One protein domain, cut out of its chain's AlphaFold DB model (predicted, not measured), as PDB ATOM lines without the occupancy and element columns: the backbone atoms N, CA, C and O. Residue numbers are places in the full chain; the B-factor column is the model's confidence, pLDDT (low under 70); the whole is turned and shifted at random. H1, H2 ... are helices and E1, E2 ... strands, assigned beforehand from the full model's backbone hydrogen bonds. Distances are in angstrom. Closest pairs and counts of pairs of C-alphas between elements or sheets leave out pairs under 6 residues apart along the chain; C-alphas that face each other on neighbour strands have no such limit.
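What this domain is: This is residues 161 to 203 and 217 to 222 of the 222 residues of an uncharacterized protein of Handroanthus impetiginosus (UniProt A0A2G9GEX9). A helical hairpin makes the body: H1 and H2 run opposite ways, meet near their linked ends and spread apart toward the first residues of H1. After H2, residues 194 to 203 fold back along it, and beyond a cut a short separate piece, residues 217 to 222, holds the small strand E1 away from both helices. The printed part has 49 residues, with two named helices and one named strand in the order H1, H2, E1, and its class is mostly helix. It is compact and rounded, with a radius of gyration of the C-alphas of 10.6 A and spans of 26 by 23 by 20 A.

Where its parts are: H1, residues 162 to 173, begins with C-alpha 162 at (74.634, -16.759, 98.208) and is 16.6 A long from first to last C-alpha. H2, residues 178 to 193, is the longest helix, 22.1 A from C-alpha 178 at (62.471, -3.421, 86.968) to C-alpha 193. E1, residues 217 to 219, ends with C-alpha 219 at (60.856, -4.020, 99.771).

How they stand to each other: H1 and H2 form a helical hairpin through a tight link of 4 residues. H1 touches H2 with residues 168 to 173 alone, and their closest C-alphas, those of Ser 172 and Arg 181, are 5.0 A apart. The two run opposite ways at a shallow tilt of 35.0 degrees, only just short of steep. In H1 and H2 every O i to N i+4 pair is within hydrogen-bond range. E1 pairs with no named strand and is apart from H1 and from H2.

The domain as a whole: The two C-alphas farthest apart, those of Gly 194 and Asn 217, are 29.8 A apart. Residues 204 to 216 are not printed, and C-alphas 203 and 217 are 18.4 A apart across this cut, which lies in the link from H2 to E1. Leu 222 is the chain's last residue. The mean pLDDT of the printed part is 85.8, and no printed residue is under 70.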
ATOM      1  N   SER A 161      72.219 -21.012  97.581       82.50
ATOM      2  CA  SER A 161      73.496 -20.424  98.015       82.50
ATOM      3  C   SER A 161      73.537 -18.926  97.693       82.50
ATOM      4  O   SER A 161      72.936 -18.467  96.718       82.50
ATOM      5  N   ILE A 162      74.334 -18.177  98.457       82.88
ATOM      6  CA  ILE A 162      74.634 -16.759  98.208       82.88
ATOM      7  C   ILE A 162      75.135 -16.552  96.769       82.88
ATOM      8  O   ILE A 162      74.725 -15.600  96.112       82.88
ATOM      9  N   ASP A 163      75.953 -17.469  96.251       85.12
ATOM     10  CA  ASP A 163      76.489 -17.414  94.886       85.12
ATOM     11  C   ASP A 163      75.403 -17.592  93.816       85.12
ATOM     12  O   ASP A 163      75.453 -16.941  92.774       85.12
ATOM     13  N   ILE A 164      74.392 -18.429  94.086       85.88
ATOM     14  CA  ILE A 164      73.250 -18.657  93.187       85.88
ATOM     15  C   ILE A 164      72.371 -17.405  93.155       85.88
ATOM     16  O   ILE A 164      72.064 -16.905  92.077       85.88
ATOM     17  N   VAL A 165      72.030 -16.850  94.324       87.19
ATOM     18  CA  VAL A 165      71.240 -15.610  94.438       87.19
ATOM     19  C   VAL A 165      71.966 -14.432  93.781       87.19
ATOM     20  O   VAL A 165      71.348 -13.650  93.056       87.19
ATOM     21  N   LYS A 166      73.287 -14.326  93.971       89.19
ATOM     22  CA  LYS A 166      74.118 -13.307  93.324       89.19
ATOM     23  C   LYS A 166      74.115 -13.460  91.796       89.19
ATOM     24  O   LYS A 166      73.873 -12.477  91.103       89.19
ATOM     25  N   ASN A 167      74.335 -14.673  91.286       88.81
ATOM     26  CA  ASN A 167      74.320 -14.972  89.851       88.81
ATOM     27  C   ASN A 167      72.941 -14.678  89.228       88.81
ATOM     28  O   ASN A 167      72.866 -14.032  88.190       88.81
ATOM     29  N   LEU A 168      71.839 -15.037  89.897       88.69
ATOM     30  CA  LEU A 168      70.477 -14.655  89.490       88.69
ATOM     31  C   LEU A 168      70.304 -13.128  89.407       88.69
ATOM     32  O   LEU A 168      69.739 -12.624  88.436       88.69
ATOM     33  N   GLY A 169      70.824 -12.388  90.390       87.94
ATOM     34  CA  GLY A 169      70.842 -10.924  90.379       87.94
ATOM     35  C   GLY A 169      71.605 -10.360  89.176       87.94
ATOM     36  O   GLY A 169      71.038  -9.592  88.399       87.94
ATOM     37  N   GLU A 170      72.850 -10.790  88.968       90.06
ATOM     38  CA  GLU A 170      73.693 -10.382  87.832       90.06
ATOM     39  C   GLU A 170      73.068 -10.763  86.474       90.06
ATOM     40  O   GLU A 170      72.999  -9.930  85.570       90.06
ATOM     41  N   LYS A 171      72.510 -11.975  86.344       87.12
ATOM     42  CA  LYS A 171      71.786 -12.455  85.153       87.12
ATOM     43  C   LYS A 171      70.563 -11.586  84.851       87.12
ATOM     44  O   LYS A 171      70.358 -11.220  83.693       87.12
ATOM     45  N   SER A 172      69.790 -11.222  85.880       85.75
ATOM     46  CA  SER A 172      68.614 -10.352  85.749       85.75
ATOM     47  C   SER A 172      68.976  -8.928  85.314       85.75
ATOM     48  O   SER A 172      68.219  -8.312  84.571       85.75
ATOM     49  N   TRP A 173      70.148  -8.408  85.700       85.88
ATOM     50  CA  TRP A 173      70.545  -7.023  85.421       85.88
ATOM     51  C   TRP A 173      70.659  -6.697  83.923       85.88
ATOM     52  O   TRP A 173      70.437  -5.554  83.524       85.88
ATOM     53  N   ASN A 174      70.928  -7.703  83.089       86.62
ATOM     54  CA  ASN A 174      70.988  -7.584  81.627       86.62
ATOM     55  C   ASN A 174      69.641  -7.223  80.973       86.62
ATOM     56  O   ASN A 174      69.611  -6.894  79.791       86.62
ATOM     57  N   PHE A 175      68.532  -7.295  81.716       83.50
ATOM     58  CA  PHE A 175      67.191  -7.005  81.214       83.50
ATOM     59  C   PHE A 175      66.740  -5.593  81.591       83.50
ATOM     60  O   PHE A 175      67.012  -5.095  82.690       83.50
ATOM     61  N   GLU A 176      66.040  -4.947  80.664       85.38
ATOM     62  CA  GLU A 176      65.581  -3.569  80.796       85.38
ATOM     63  C   GLU A 176      64.274  -3.474  81.601       85.38
ATOM     64  O   GLU A 176      63.367  -4.296  81.467       85.38
ATOM     65  N   GLY A 177      64.187  -2.455  82.463       87.38
ATOM     66  CA  GLY A 177      63.047  -2.219  83.351       87.38
ATOM     67  C   GLY A 177      62.962  -3.178  84.551       87.38
ATOM     68  O   GLY A 177      63.147  -4.390  84.446       87.38
ATOM     69  N   LEU A 178      62.610  -2.640  85.726       86.50
ATOM     70  CA  LEU A 178      62.471  -3.421  86.968       86.50
ATOM     71  C   LEU A 178      61.498  -4.605  86.827       86.50
ATOM     72  O   LEU A 178      61.736  -5.672  87.386       86.50
ATOM     73  N   ASN A 179      60.435  -4.437  86.036       86.50
ATOM     74  CA  ASN A 179      59.405  -5.454  85.845       86.50
ATOM     75  C   ASN A 179      59.950  -6.743  85.193       86.50
ATOM     76  O   ASN A 179      59.678  -7.841  85.675       86.50
ATOM     77  N   GLY A 180      60.773  -6.610  84.143       86.88
ATOM     78  CA  GLY A 180      61.424  -7.749  83.488       86.88
ATOM     79  C   GLY A 180      62.434  -8.438  84.406       86.88
ATOM     80  O   GLY A 180      62.452  -9.665  84.504       86.88
ATOM     81  N   ARG A 181      63.204  -7.648  85.167       90.44
ATOM     82  CA  ARG A 181      64.162  -8.153  86.166       90.44
ATOM     83  C   ARG A 181      63.477  -9.016  87.227       90.44
ATOM     84  O   ARG A 181      63.923 -10.136  87.473       90.44
ATOM     85  N   PHE A 182      62.368  -8.546  87.809       89.00
ATOM     86  CA  PHE A 182      61.611  -9.309  88.810       89.00
ATOM     87  C   PHE A 182      60.928 -10.553  88.233       89.00
ATOM     88  O   PHE A 182      60.897 -11.581  88.907       89.00
ATOM     89  N   MET A 183      60.425 -10.501  86.994       87.75
ATOM     90  CA  MET A 183      59.845 -11.674  86.326       87.75
ATOM     91  C   MET A 183      60.883 -12.790  86.135       87.75
ATOM     92  O   MET A 183      60.600 -13.954  86.408       87.75
ATOM     93  N   ILE A 184      62.101 -12.442  85.715       89.19
ATOM     94  CA  ILE A 184      63.179 -13.414  85.485       89.19
ATOM     95  C   ILE A 184      63.715 -13.959  86.810       89.19
ATOM     96  O   ILE A 184      63.860 -15.172  86.944       89.19
ATOM     97  N   LEU A 185      63.917 -13.093  87.810       90.00
ATOM     98  CA  LEU A 185      64.250 -13.513  89.174       90.00
ATOM     99  C   LEU A 185      63.231 -14.523  89.713       90.00
ATOM    100  O   LEU A 185      63.641 -15.573  90.193       90.00
ATOM    101  N   LYS A 186      61.926 -14.251  89.574       88.69
ATOM    102  CA  LYS A 186      60.855 -15.178  89.968       88.69
ATOM    103  C   LYS A 186      60.968 -16.521  89.242       88.69
ATOM    104  O   LYS A 186      60.984 -17.553  89.902       88.69
ATOM    105  N   ASN A 187      61.046 -16.515  87.911       88.69
ATOM    106  CA  ASN A 187      61.013 -17.742  87.110       88.69
ATOM    107  C   ASN A 187      62.219 -18.660  87.396       88.69
ATOM    108  O   ASN A 187      62.058 -19.875  87.485       88.69
ATOM    109  N   GLU A 188      63.414 -18.091  87.589       88.62
ATOM    110  CA  GLU A 188      64.601 -18.853  88.009       88.62
ATOM    111  C   GLU A 188      64.438 -19.401  89.438       88.62
ATOM    112  O   GLU A 188      64.784 -20.552  89.701       88.62
ATOM    113  N   LEU A 189      63.867 -18.617  90.364       87.88
ATOM    114  CA  LEU A 189      63.626 -19.057  91.743       87.88
ATOM    115  C   LEU A 189      62.580 -20.183  91.822       87.88
ATOM    116  O   LEU A 189      62.766 -21.123  92.590       87.88
ATOM    117  N   GLU A 190      61.525 -20.149  91.000       88.06
ATOM    118  CA  GLU A 190      60.557 -21.253  90.878       88.06
ATOM    119  C   GLU A 190      61.217 -22.527  90.337       88.06
ATOM    120  O   GLU A 190      60.961 -23.615  90.852       88.06
ATOM    121  N   GLY A 191      62.121 -22.397  89.358       84.38
ATOM    122  CA  GLY A 191      62.912 -23.516  88.838       84.38
ATOM    123  C   GLY A 191      63.870 -24.132  89.866       84.38
ATOM    124  O   GLY A 191      64.080 -25.343  89.848       84.38
ATOM    125  N   LEU A 192      64.420 -23.326  90.780       83.44
ATOM    126  CA  LEU A 192      65.341 -23.773  91.836       83.44
ATOM    127  C   LEU A 192      64.628 -24.350  93.068       83.44
ATOM    128  O   LEU A 192      65.107 -25.313  93.665       83.44
ATOM    129  N   VAL A 193      63.502 -23.758  93.475       81.19
ATOM    130  CA  VAL A 193      62.762 -24.135  94.695       81.19
ATOM    131  C   VAL A 193      61.679 -25.188  94.405       81.19
ATOM    132  O   VAL A 193      61.166 -25.815  95.332       81.19
ATOM    133  N   GLY A 194      61.314 -25.399  93.134       78.12
ATOM    134  CA  GLY A 194      60.308 -26.381  92.699       78.12
ATOM    135  C   GLY A 194      58.874 -26.063  93.139       78.12
ATOM    136  O   GLY A 194      57.977 -26.886  92.975       78.12
ATOM    137  N   ASN A 195      58.655 -24.879  93.711       79.12
ATOM    138  CA  ASN A 195      57.390 -24.411  94.263       79.12
ATOM    139  C   ASN A 195      57.034 -23.046  93.667       79.12
ATOM    140  O   ASN A 195      57.908 -22.320  93.195       79.12
ATOM    141  N   LYS A 196      55.752 -22.676  93.734       81.69
ATOM    142  CA  LYS A 196      55.275 -21.359  93.299       81.69
ATOM    143  C   LYS A 196      55.846 -20.258  94.197       81.69
ATOM    144  O   LYS A 196      55.600 -20.256  95.401       81.69
ATOM    145  N   VAL A 197      56.546 -19.308  93.589       83.69
ATOM    146  CA  VAL A 197      57.125 -18.119  94.235       83.69
ATOM    147  C   VAL A 197      56.159 -16.948  94.037       83.69
ATOM    148  O   VAL A 197      55.349 -16.942  93.100       83.69
ATOM    149  N   SER A 198      56.170 -15.961  94.933       82.75
ATOM    150  CA  SER A 198      55.310 -14.787  94.776       82.75
ATOM    151  C   SER A 198      55.840 -13.844  93.680       82.75
ATOM    152  O   SER A 198      56.869 -14.095  93.052       82.75
ATOM    153  N   SER A 199      55.087 -12.792  93.350       84.00
ATOM    154  CA  SER A 199      55.458 -11.855  92.285       84.00
ATOM    155  C   SER A 199      55.600 -10.446  92.836       84.00
ATOM    156  O   SER A 199      54.660  -9.908  93.412       84.00
ATOM    157  N   CYS A 200      56.752  -9.832  92.570       86.12
ATOM    158  CA  CYS A 200      57.001  -8.402  92.766       86.12
ATOM    159  C   CYS A 200      56.739  -7.573  91.489       86.12
ATOM    160  O   CYS A 200      57.075  -6.394  91.436       86.12
ATOM    161  N   SER A 201      56.175  -8.207  90.454       82.06
ATOM    162  CA  SER A 201      55.925  -7.648  89.115       82.06
ATOM    163  C   SER A 201      54.427  -7.414  88.833       82.06
ATOM    164  O   SER A 201      54.071  -6.594  87.991       82.06
ATOM    165  N   SER A 202      53.528  -8.104  89.542       79.38
ATOM    166  CA  SER A 202      52.075  -7.920  89.416       79.38
ATOM    167  C   SER A 202      51.591  -6.627  90.091       79.38
ATOM    168  O   SER A 202      52.184  -6.217  91.092       79.38
ATOM    169  N   PRO A 203      50.480  -6.014  89.632       75.12
ATOM    170  CA  PRO A 203      49.869  -4.875  90.327       75.12
ATOM    171  C   PRO A 203      49.436  -5.233  91.759       75.12
ATOM    172  O   PRO A 203      49.531  -4.401  92.652       75.12
ATOM    173  N   ASN A 217      62.684   3.391 101.795       89.81
ATOM    174  CA  ASN A 217      62.965   2.105 101.162       89.81
ATOM    175  C   ASN A 217      61.654   1.366 100.851       89.81
ATOM    176  O   ASN A 217      60.724   1.386 101.660       89.81
ATOM    177  N   SER A 218      61.583   0.682  99.709       88.12
ATOM    178  CA  SER A 218      60.487  -0.222  99.358       88.12
ATOM    179  C   SER A 218      61.033  -1.633  99.140       88.12
ATOM    180  O   SER A 218      61.926  -1.866  98.327       88.12
ATOM    181  N   ARG A 219      60.490  -2.602  99.882       89.19
ATOM    182  CA  ARG A 219      60.856  -4.020  99.771       89.19
ATOM    183  C   ARG A 219      59.655  -4.856  99.358       89.19
ATOM    184  O   ARG A 219      58.576  -4.733  99.937       89.19
ATOM    185  N   CYS A 220      59.871  -5.752  98.413       88.25
ATOM    186  CA  CYS A 220      58.992  -6.878  98.140       88.25
ATOM    187  C   CYS A 220      59.755  -8.169  98.467       88.25
ATOM    188  O   CYS A 220      60.986  -8.198  98.426       88.25
ATOM    189  N   VAL A 221      59.025  -9.205  98.871       86.31
ATOM    190  CA  VAL A 221      59.557 -10.545  99.145       86.31
ATOM    191  C   VAL A 221      59.021 -11.447  98.041       86.31
ATOM    192  O   VAL A 221      57.841 -11.328  97.722       86.31
ATOM    193  N   LEU A 222      59.884 -12.287  97.468       81.25
ATOM    194  CA  LEU A 222      59.545 -13.294  96.459       81.25
ATOM    195  C   LEU A 222      59.222 -14.626  97.145       81.25
ATOM    196  O   LEU A 222      60.066 -15.071  97.951       81.25
TER     197      LEU A 222